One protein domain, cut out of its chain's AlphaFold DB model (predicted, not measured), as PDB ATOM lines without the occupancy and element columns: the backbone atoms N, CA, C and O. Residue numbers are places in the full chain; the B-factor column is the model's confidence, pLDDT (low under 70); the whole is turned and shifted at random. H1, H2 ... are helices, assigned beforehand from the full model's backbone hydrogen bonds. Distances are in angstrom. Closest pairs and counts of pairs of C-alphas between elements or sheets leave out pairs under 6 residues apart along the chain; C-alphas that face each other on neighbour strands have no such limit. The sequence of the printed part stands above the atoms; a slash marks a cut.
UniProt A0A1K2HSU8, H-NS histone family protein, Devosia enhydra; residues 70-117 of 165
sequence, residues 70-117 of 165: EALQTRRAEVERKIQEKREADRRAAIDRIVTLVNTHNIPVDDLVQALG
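Overview. This is residues 70 to 117 of the 165 residues of the protein "H-NS histone family protein" of Devosia enhydra (UniProt A0A1K2HSU8). One long, unbent helix, H1, makes nearly the whole length of this domain, and after its last residue, Thr 104, residues 105 to 108 turn aside into a small hook made by the short helix H2. Residues 70 to 97, which belong to H1, stand free. The printed part has 48 residues with two named helices, H1 and then H2, and no named strand, and its class is all helix. The whole is extended, with a radius of gyration of the C-alphas of 17.4 A and spans of 52 by 21 by 9 A along the three main axes.

Along the chain. H1 holds residues 70 to 104 and measures 50.8 A from first to last C-alpha. It begins at C-alpha 70, at (-16.650, 10.037, -4.715), and ends at C-alpha 104, at (-1.194, -26.534, -36.396). H2 holds residues 109 to 115 and measures 9.8 A from first to last C-alpha. Its last C-alpha, that of Ala 115, is at (-6.870, -33.362, -21.969).

Arrangement. H1 is the longest helix, with 35 residues. A tight link of 4 residues joins it to H2. The two helices are apart, but only just: their closest C-alphas are 8.0 A from each other. In H1 and H2, every O i to N i+4 pair is within hydrogen-bond range.

Size, cuts and confidence. The two C-alphas farthest apart are those of Glu 70 and Asn 106, at 52.9 A. The first and last printed C-alphas, of Glu 70 and Gly 117, are 45.4 A apart. The printed part has no cut and no long link. The mean pLDDT of the printed part is 95.4, with 97 for H1 and 91 for H2, and no printed residue is under 70.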
ATOM      1  N   GLU A  70     -16.192  10.176  -3.331       93.12
ATOM      2  CA  GLU A  70     -16.650  10.037  -4.715       93.12
ATOM      3  C   GLU A  70     -15.478   9.996  -5.709       93.12
ATOM      4  O   GLU A  70     -15.403   9.093  -6.541       93.12
ATOM      5  N   ALA A  71     -14.501  10.896  -5.568       91.00
ATOM      6  CA  ALA A  71     -13.305  10.912  -6.410       91.00
ATOM      7  C   ALA A  71     -12.469   9.628  -6.244       91.00
ATOM      8  O   ALA A  71     -11.978   9.070  -7.230       91.00
ATOM      9  N   LEU A  72     -12.368   9.105  -5.017       92.00
ATOM     10  CA  LEU A  72     -11.717   7.823  -4.734       92.00
ATOM     11  C   LEU A  72     -12.454   6.646  -5.392       92.00
ATOM     12  O   LEU A  72     -11.820   5.749  -5.954       92.00
ATOM     13  N   GLN A  73     -13.790   6.653  -5.383       95.31
ATOM     14  CA  GLN A  73     -14.594   5.643  -6.076       95.31
ATOM     15  C   GLN A  73     -14.409   5.707  -7.596       95.31
ATOM     16  O   GLN A  73     -14.214   4.664  -8.225       95.31
ATOM     17  N   THR A  74     -14.397   6.905  -8.186       96.12
ATOM     18  CA  THR A  74     -14.115   7.092  -9.617       96.12
ATOM     19  C   THR A  74     -12.734   6.558  -9.978       96.12
ATOM     20  O   THR A  74     -12.596   5.799 -10.941       96.12
ATOM     21  N   ARG A  75     -11.709   6.883  -9.181       92.75
ATOM     22  CA  ARG A  75     -10.343   6.406  -9.419       92.75
ATOM     23  C   ARG A  75     -10.244   4.886  -9.324       92.75
ATOM     24  O   ARG A  75      -9.615   4.262 -10.178       92.75
ATOM     25  N   ARG A  76     -10.914   4.272  -8.343       95.81
ATOM     26  CA  ARG A  76     -11.010   2.810  -8.231       95.81
ATOM     27  C   ARG A  76     -11.667   2.193  -9.465       95.81
ATOM     28  O   ARG A  76     -11.155   1.207  -9.985       95.81
ATOM     29  N   ALA A  77     -12.776   2.761  -9.937       96.81
ATOM     30  CA  ALA A  77     -13.483   2.257 -11.111       96.81
ATOM     31  C   ALA A  77     -12.622   2.344 -12.382       96.81
ATOM     32  O   ALA A  77     -12.602   1.410 -13.182       96.81
ATOM     33  N   GLU A  78     -11.866   3.430 -12.549       96.50
ATOM     34  CA  GLU A  78     -10.931   3.583 -13.666       96.50
ATOM     35  C   GLU A  78      -9.826   2.519 -13.634       96.50
ATOM     36  O   GLU A  78      -9.529   1.894 -14.656       96.50
ATOM     37  N   VAL A  79      -9.227   2.302 -12.459       97.12
ATOM     38  CA  VAL A  79      -8.184   1.289 -12.270       97.12
ATOM     39  C   VAL A  79      -8.740  -0.108 -12.532       97.12
ATOM     40  O   VAL A  79      -8.135  -0.856 -13.295       97.12
ATOM     41  N   GLU A  80      -9.911  -0.443 -11.988       97.19
ATOM     42  CA  GLU A  80     -10.538  -1.750 -12.209       97.19
ATOM     43  C   GLU A  80     -10.870  -1.970 -13.689       97.19
ATOM     44  O   GLU A  80     -10.612  -3.044 -14.229       97.19
ATOM     45  N   ARG A  81     -11.346  -0.932 -14.390       98.12
ATOM     46  CA  ARG A  81     -11.571  -0.995 -15.839       98.12
ATOM     47  C   ARG A  81     -10.280  -1.324 -16.588       98.12
ATOM     48  O   ARG A  81     -10.287  -2.205 -17.439       98.12
ATOM     49  N   LYS A  82      -9.167  -0.658 -16.258       96.62
ATOM     50  CA  LYS A  82      -7.859  -0.931 -16.883       96.62
ATOM     51  C   LYS A  82      -7.334  -2.327 -16.543       96.62
ATOM     52  O   LYS A  82      -6.718  -2.972 -17.389       96.62
ATOM     53  N   ILE A  83      -7.566  -2.802 -15.318       98.19
ATOM     54  CA  ILE A  83      -7.225  -4.171 -14.910       98.19
ATOM     55  C   ILE A  83      -8.004  -5.168 -15.764       98.19
ATOM     56  O   ILE A  83      -7.417  -6.116 -16.286       98.19
ATOM     57  N   GLN A  84      -9.307  -4.950 -15.928       97.50
ATOM     58  CA  GLN A  84     -10.158  -5.835 -16.703       97.50
ATOM     59  C   GLN A  84      -9.778  -5.837 -18.185       97.50
ATOM     60  O   GLN A  84      -9.610  -6.909 -18.757       97.50
ATOM     61  N   GLU A  85      -9.545  -4.665 -18.775       97.88
ATOM     62  CA  GLU A  85      -9.093  -4.528 -20.162       97.88
ATOM     63  C   GLU A  85      -7.790  -5.302 -20.409       97.88
ATOM     64  O   GLU A  85      -7.704  -6.097 -21.346       97.88
ATOM     65  N   LYS A  86      -6.792  -5.153 -19.525       97.62
ATOM     66  CA  LYS A  86      -5.538  -5.916 -19.624       97.62
ATOM     67  C   LYS A  86      -5.768  -7.417 -19.484       97.62
ATOM     68  O   LYS A  86      -5.263  -8.188 -20.291       97.62
ATOM     69  N   ARG A  87      -6.575  -7.843 -18.508       98.06
ATOM     70  CA  ARG A  87      -6.909  -9.264 -18.318       98.06
ATOM     71  C   ARG A  87      -7.626  -9.855 -19.526       98.06
ATOM     72  O   ARG A  87      -7.406 -11.019 -19.853       98.06
ATOM     73  N   GLU A  88      -8.509  -9.096 -20.163       97.75
ATOM     74  CA  GLU A  88      -9.220  -9.520 -21.367       97.75
ATOM     75  C   GLU A  88      -8.280  -9.616 -22.565       97.75
ATOM     76  O   GLU A  88      -8.322 -10.619 -23.277       97.75
ATOM     77  N   ALA A  89      -7.384  -8.642 -22.739       97.94
ATOM     78  CA  ALA A  89      -6.342  -8.689 -23.759       97.94
ATOM     79  C   ALA A  89      -5.417  -9.906 -23.568       97.94
ATOM     80  O   ALA A  89      -5.218 -10.679 -24.507       97.94
ATOM     81  N   ASP A  90      -4.935 -10.140 -22.345       97.50
ATOM     82  CA  ASP A  90      -4.077 -11.281 -22.010       97.50
ATOM     83  C   ASP A  90      -4.797 -12.616 -22.237       97.50
ATOM     84  O   ASP A  90      -4.241 -13.553 -22.821       97.50
ATOM     85  N   ARG A  91      -6.067 -12.705 -21.818       98.19
ATOM     86  CA  ARG A  91      -6.908 -13.890 -22.033       98.19
ATOM     87  C   ARG A  91      -7.113 -14.152 -23.518       98.19
ATOM     88  O   ARG A  91      -6.991 -15.297 -23.947       98.19
ATOM     89  N   ARG A  92      -7.410 -13.116 -24.302       98.12
ATOM     90  CA  ARG A  92      -7.589 -13.232 -25.750       98.12
ATOM     91  C   ARG A  92      -6.304 -13.706 -26.421       98.12
ATOM     92  O   ARG A  92      -6.338 -14.685 -27.155       98.12
ATOM     93  N   ALA A  93      -5.165 -13.110 -26.077       98.06
ATOM     94  CA  ALA A  93      -3.864 -13.530 -26.588       98.06
ATOM     95  C   ALA A  93      -3.506 -14.978 -26.199       98.06
ATOM     96  O   ALA A  93      -2.804 -15.677 -26.930       98.06
ATOM     97  N   ALA A  94      -3.957 -15.463 -25.038       97.94
ATOM     98  CA  ALA A  94      -3.816 -16.871 -24.670       97.94
ATOM     99  C   ALA A  94      -4.705 -17.782 -25.532       97.94
ATOM    100  O   ALA A  94      -4.227 -18.807 -26.019       97.94
ATOM    101  N   ILE A  95      -5.966 -17.401 -25.764       97.25
ATOM    102  CA  ILE A  95      -6.896 -18.152 -26.618       97.25
ATOM    103  C   ILE A  95      -6.364 -18.242 -28.051       97.25
ATOM    104  O   ILE A  95      -6.316 -19.338 -28.601       97.25
ATOM    105  N   ASP A  96      -5.888 -17.139 -28.627       98.31
ATOM    106  CA  ASP A  96      -5.356 -17.117 -29.996       98.31
ATOM    107  C   ASP A  96      -4.151 -18.062 -30.155       98.31
ATOM    108  O   ASP A  96      -4.034 -18.791 -31.148       98.31
ATOM    109  N   ARG A  97      -3.281 -18.128 -29.138       97.81
ATOM    110  CA  ARG A  97      -2.166 -19.089 -29.095       97.81
ATOM    111  C   ARG A  97      -2.655 -20.534 -29.039       97.81
ATOM    112  O   ARG A  97      -2.137 -21.370 -29.776       97.81
ATOM    113  N   ILE A  98      -3.658 -20.829 -28.210       96.62
ATOM    114  CA  ILE A  98      -4.254 -22.171 -28.125       96.62
ATOM    115  C   ILE A  98      -4.864 -22.565 -29.473       96.62
ATOM    116  O   ILE A  98      -4.572 -23.645 -29.973       96.62
ATOM    117  N   VAL A  99      -5.652 -21.684 -30.094       96.62
ATOM    118  CA  VAL A  99      -6.277 -21.932 -31.403       96.62
ATOM    119  C   VAL A  99      -5.219 -22.205 -32.470       96.62
ATOM    120  O   VAL A  99      -5.355 -23.144 -33.254       96.62
ATOM    121  N   THR A 100      -4.135 -21.431 -32.473       97.69
ATOM    122  CA  THR A 100      -3.012 -21.643 -33.393       97.69
ATOM    123  C   THR A 100      -2.397 -23.033 -33.214       97.69
ATOM    124  O   THR A 100      -2.211 -23.746 -34.199       97.69
ATOM    125  N   LEU A 101      -2.129 -23.450 -31.973       96.81
ATOM    126  CA  LEU A 101      -1.569 -24.775 -31.673       96.81
ATOM    127  C   LEU A 101      -2.520 -25.907 -32.079       96.81
ATOM    128  O   LEU A 101      -2.093 -26.863 -32.722       96.81
ATOM    129  N   VAL A 102      -3.807 -25.774 -31.760       96.75
ATOM    130  CA  VAL A 102      -4.844 -26.757 -32.106       96.75
ATOM    131  C   VAL A 102      -4.912 -26.965 -33.616       96.75
ATOM    132  O   VAL A 102      -4.882 -28.104 -34.077       96.75
ATOM    133  N   ASN A 103      -4.928 -25.879 -34.391       96.94
ATOM    134  CA  ASN A 103      -4.977 -25.957 -35.850       96.94
ATOM    135  C   ASN A 103      -3.675 -26.506 -36.450       96.94
ATOM    136  O   ASN A 103      -3.728 -27.335 -37.355       96.94
ATOM    137  N   THR A 104      -2.519 -26.088 -35.924       97.56
ATOM    138  CA  THR A 104      -1.194 -26.534 -36.396       97.56
ATOM    139  C   THR A 104      -1.017 -28.042 -36.241       97.56
ATOM    140  O   THR A 104      -0.457 -28.697 -37.114       97.56
ATOM    141  N   HIS A 105      -1.517 -28.599 -35.140       97.62
ATOM    142  CA  HIS A 105      -1.401 -30.023 -34.836       97.62
ATOM    143  C   HIS A 105      -2.648 -30.834 -35.211       97.62
ATOM    144  O   HIS A 105      -2.689 -32.030 -34.940       97.62
ATOM    145  N   ASN A 106      -3.650 -30.198 -35.830       95.94
ATOM    146  CA  ASN A 106      -4.938 -30.800 -36.179       95.94
ATOM    147  C   ASN A 106      -5.589 -31.556 -35.002       95.94
ATOM    148  O   ASN A 106      -6.143 -32.641 -35.166       95.94
ATOM    149  N   ILE A 107      -5.497 -30.979 -33.802       95.75
ATOM    150  CA  ILE A 107      -6.022 -31.585 -32.576       95.75
ATOM    151  C   ILE A 107      -7.553 -31.476 -32.606       95.75
ATOM    152  O   ILE A 107      -8.076 -30.360 -32.696       95.75
ATOM    153  N   PRO A 108      -8.303 -32.589 -32.523       94.19
ATOM    154  CA  PRO A 108      -9.754 -32.519 -32.441       94.19
ATOM    155  C   PRO A 108     -10.174 -31.877 -31.113       94.19
ATOM    156  O   PRO A 108      -9.584 -32.128 -30.061       94.19
ATOM    157  N   VAL A 109     -11.225 -31.052 -31.150       90.50
ATOM    158  CA  VAL A 109     -11.703 -30.299 -29.975       90.50
ATOM    159  C   VAL A 109     -12.042 -31.228 -28.806       90.50
ATOM    160  O   VAL A 109     -11.755 -30.889 -27.660       90.50
ATOM    161  N   ASP A 110     -12.593 -32.410 -29.085       91.69
ATOM    162  CA  ASP A 110     -12.919 -33.408 -28.063       91.69
ATOM    163  C   ASP A 110     -11.684 -33.885 -27.285       91.69
ATOM    164  O   ASP A 110     -11.748 -34.016 -26.061       91.69
ATOM    165  N   ASP A 111     -10.546 -34.070 -27.961       90.69
ATOM    166  CA  ASP A 111      -9.289 -34.486 -27.330       90.69
ATOM    167  C   ASP A 111      -8.685 -33.350 -26.493       90.69
ATOM    168  O   ASP A 111      -8.273 -33.562 -25.355       90.69
ATOM    169  N   LEU A 112      -8.758 -32.103 -26.981       91.44
ATOM    170  CA  LEU A 112      -8.380 -30.928 -26.189       91.44
ATOM    171  C   LEU A 112      -9.229 -30.811 -24.911       91.44
ATOM    172  O   LEU A 112      -8.697 -30.584 -23.823       91.44
ATOM    173  N   VAL A 113     -10.550 -30.974 -25.018       91.50
ATOM    174  CA  VAL A 113     -11.462 -30.930 -23.864       91.50
ATOM    175  C   VAL A 113     -11.174 -32.078 -22.899       91.50
ATOM    176  O   VAL A 113     -11.195 -31.879 -21.682       91.50
ATOM    177  N   GLN A 114     -10.884 -33.273 -23.412       90.44
ATOM    178  CA  GLN A 114     -10.529 -34.429 -22.598       90.44
ATOM    179  C   GLN A 114      -9.193 -34.227 -21.867       90.44
ATOM    180  O   GLN A 114      -9.129 -34.469 -20.659       90.44
ATOM    181  N   ALA A 115      -8.173 -33.697 -22.545       88.94
ATOM    182  CA  ALA A 115      -6.870 -33.362 -21.969       88.94
ATOM    183  C   ALA A 115      -6.965 -32.292 -20.867       88.94
ATOM    184  O   ALA A 115      -6.247 -32.356 -19.871       88.94
ATOM    185  N   LEU A 116      -7.914 -31.358 -20.981       88.94
ATOM    186  CA  LEU A 116      -8.230 -30.365 -19.944       88.94
ATOM    187  C   LEU A 116      -9.002 -30.949 -18.737       88.94
ATOM    188  O   LEU A 116      -9.438 -30.202 -17.860       88.94
ATOM    189  N   GLY A 117      -9.156 -32.276 -18.657       84.69
ATOM    190  CA  GLY A 117      -9.835 -32.986 -17.566       84.69
ATOM    191  C   GLY A 117     -11.308 -33.295 -17.841       84.69
ATOM    192  O   GLY A 117     -12.049 -33.660 -16.918       84.69
TER     193      GLY A 117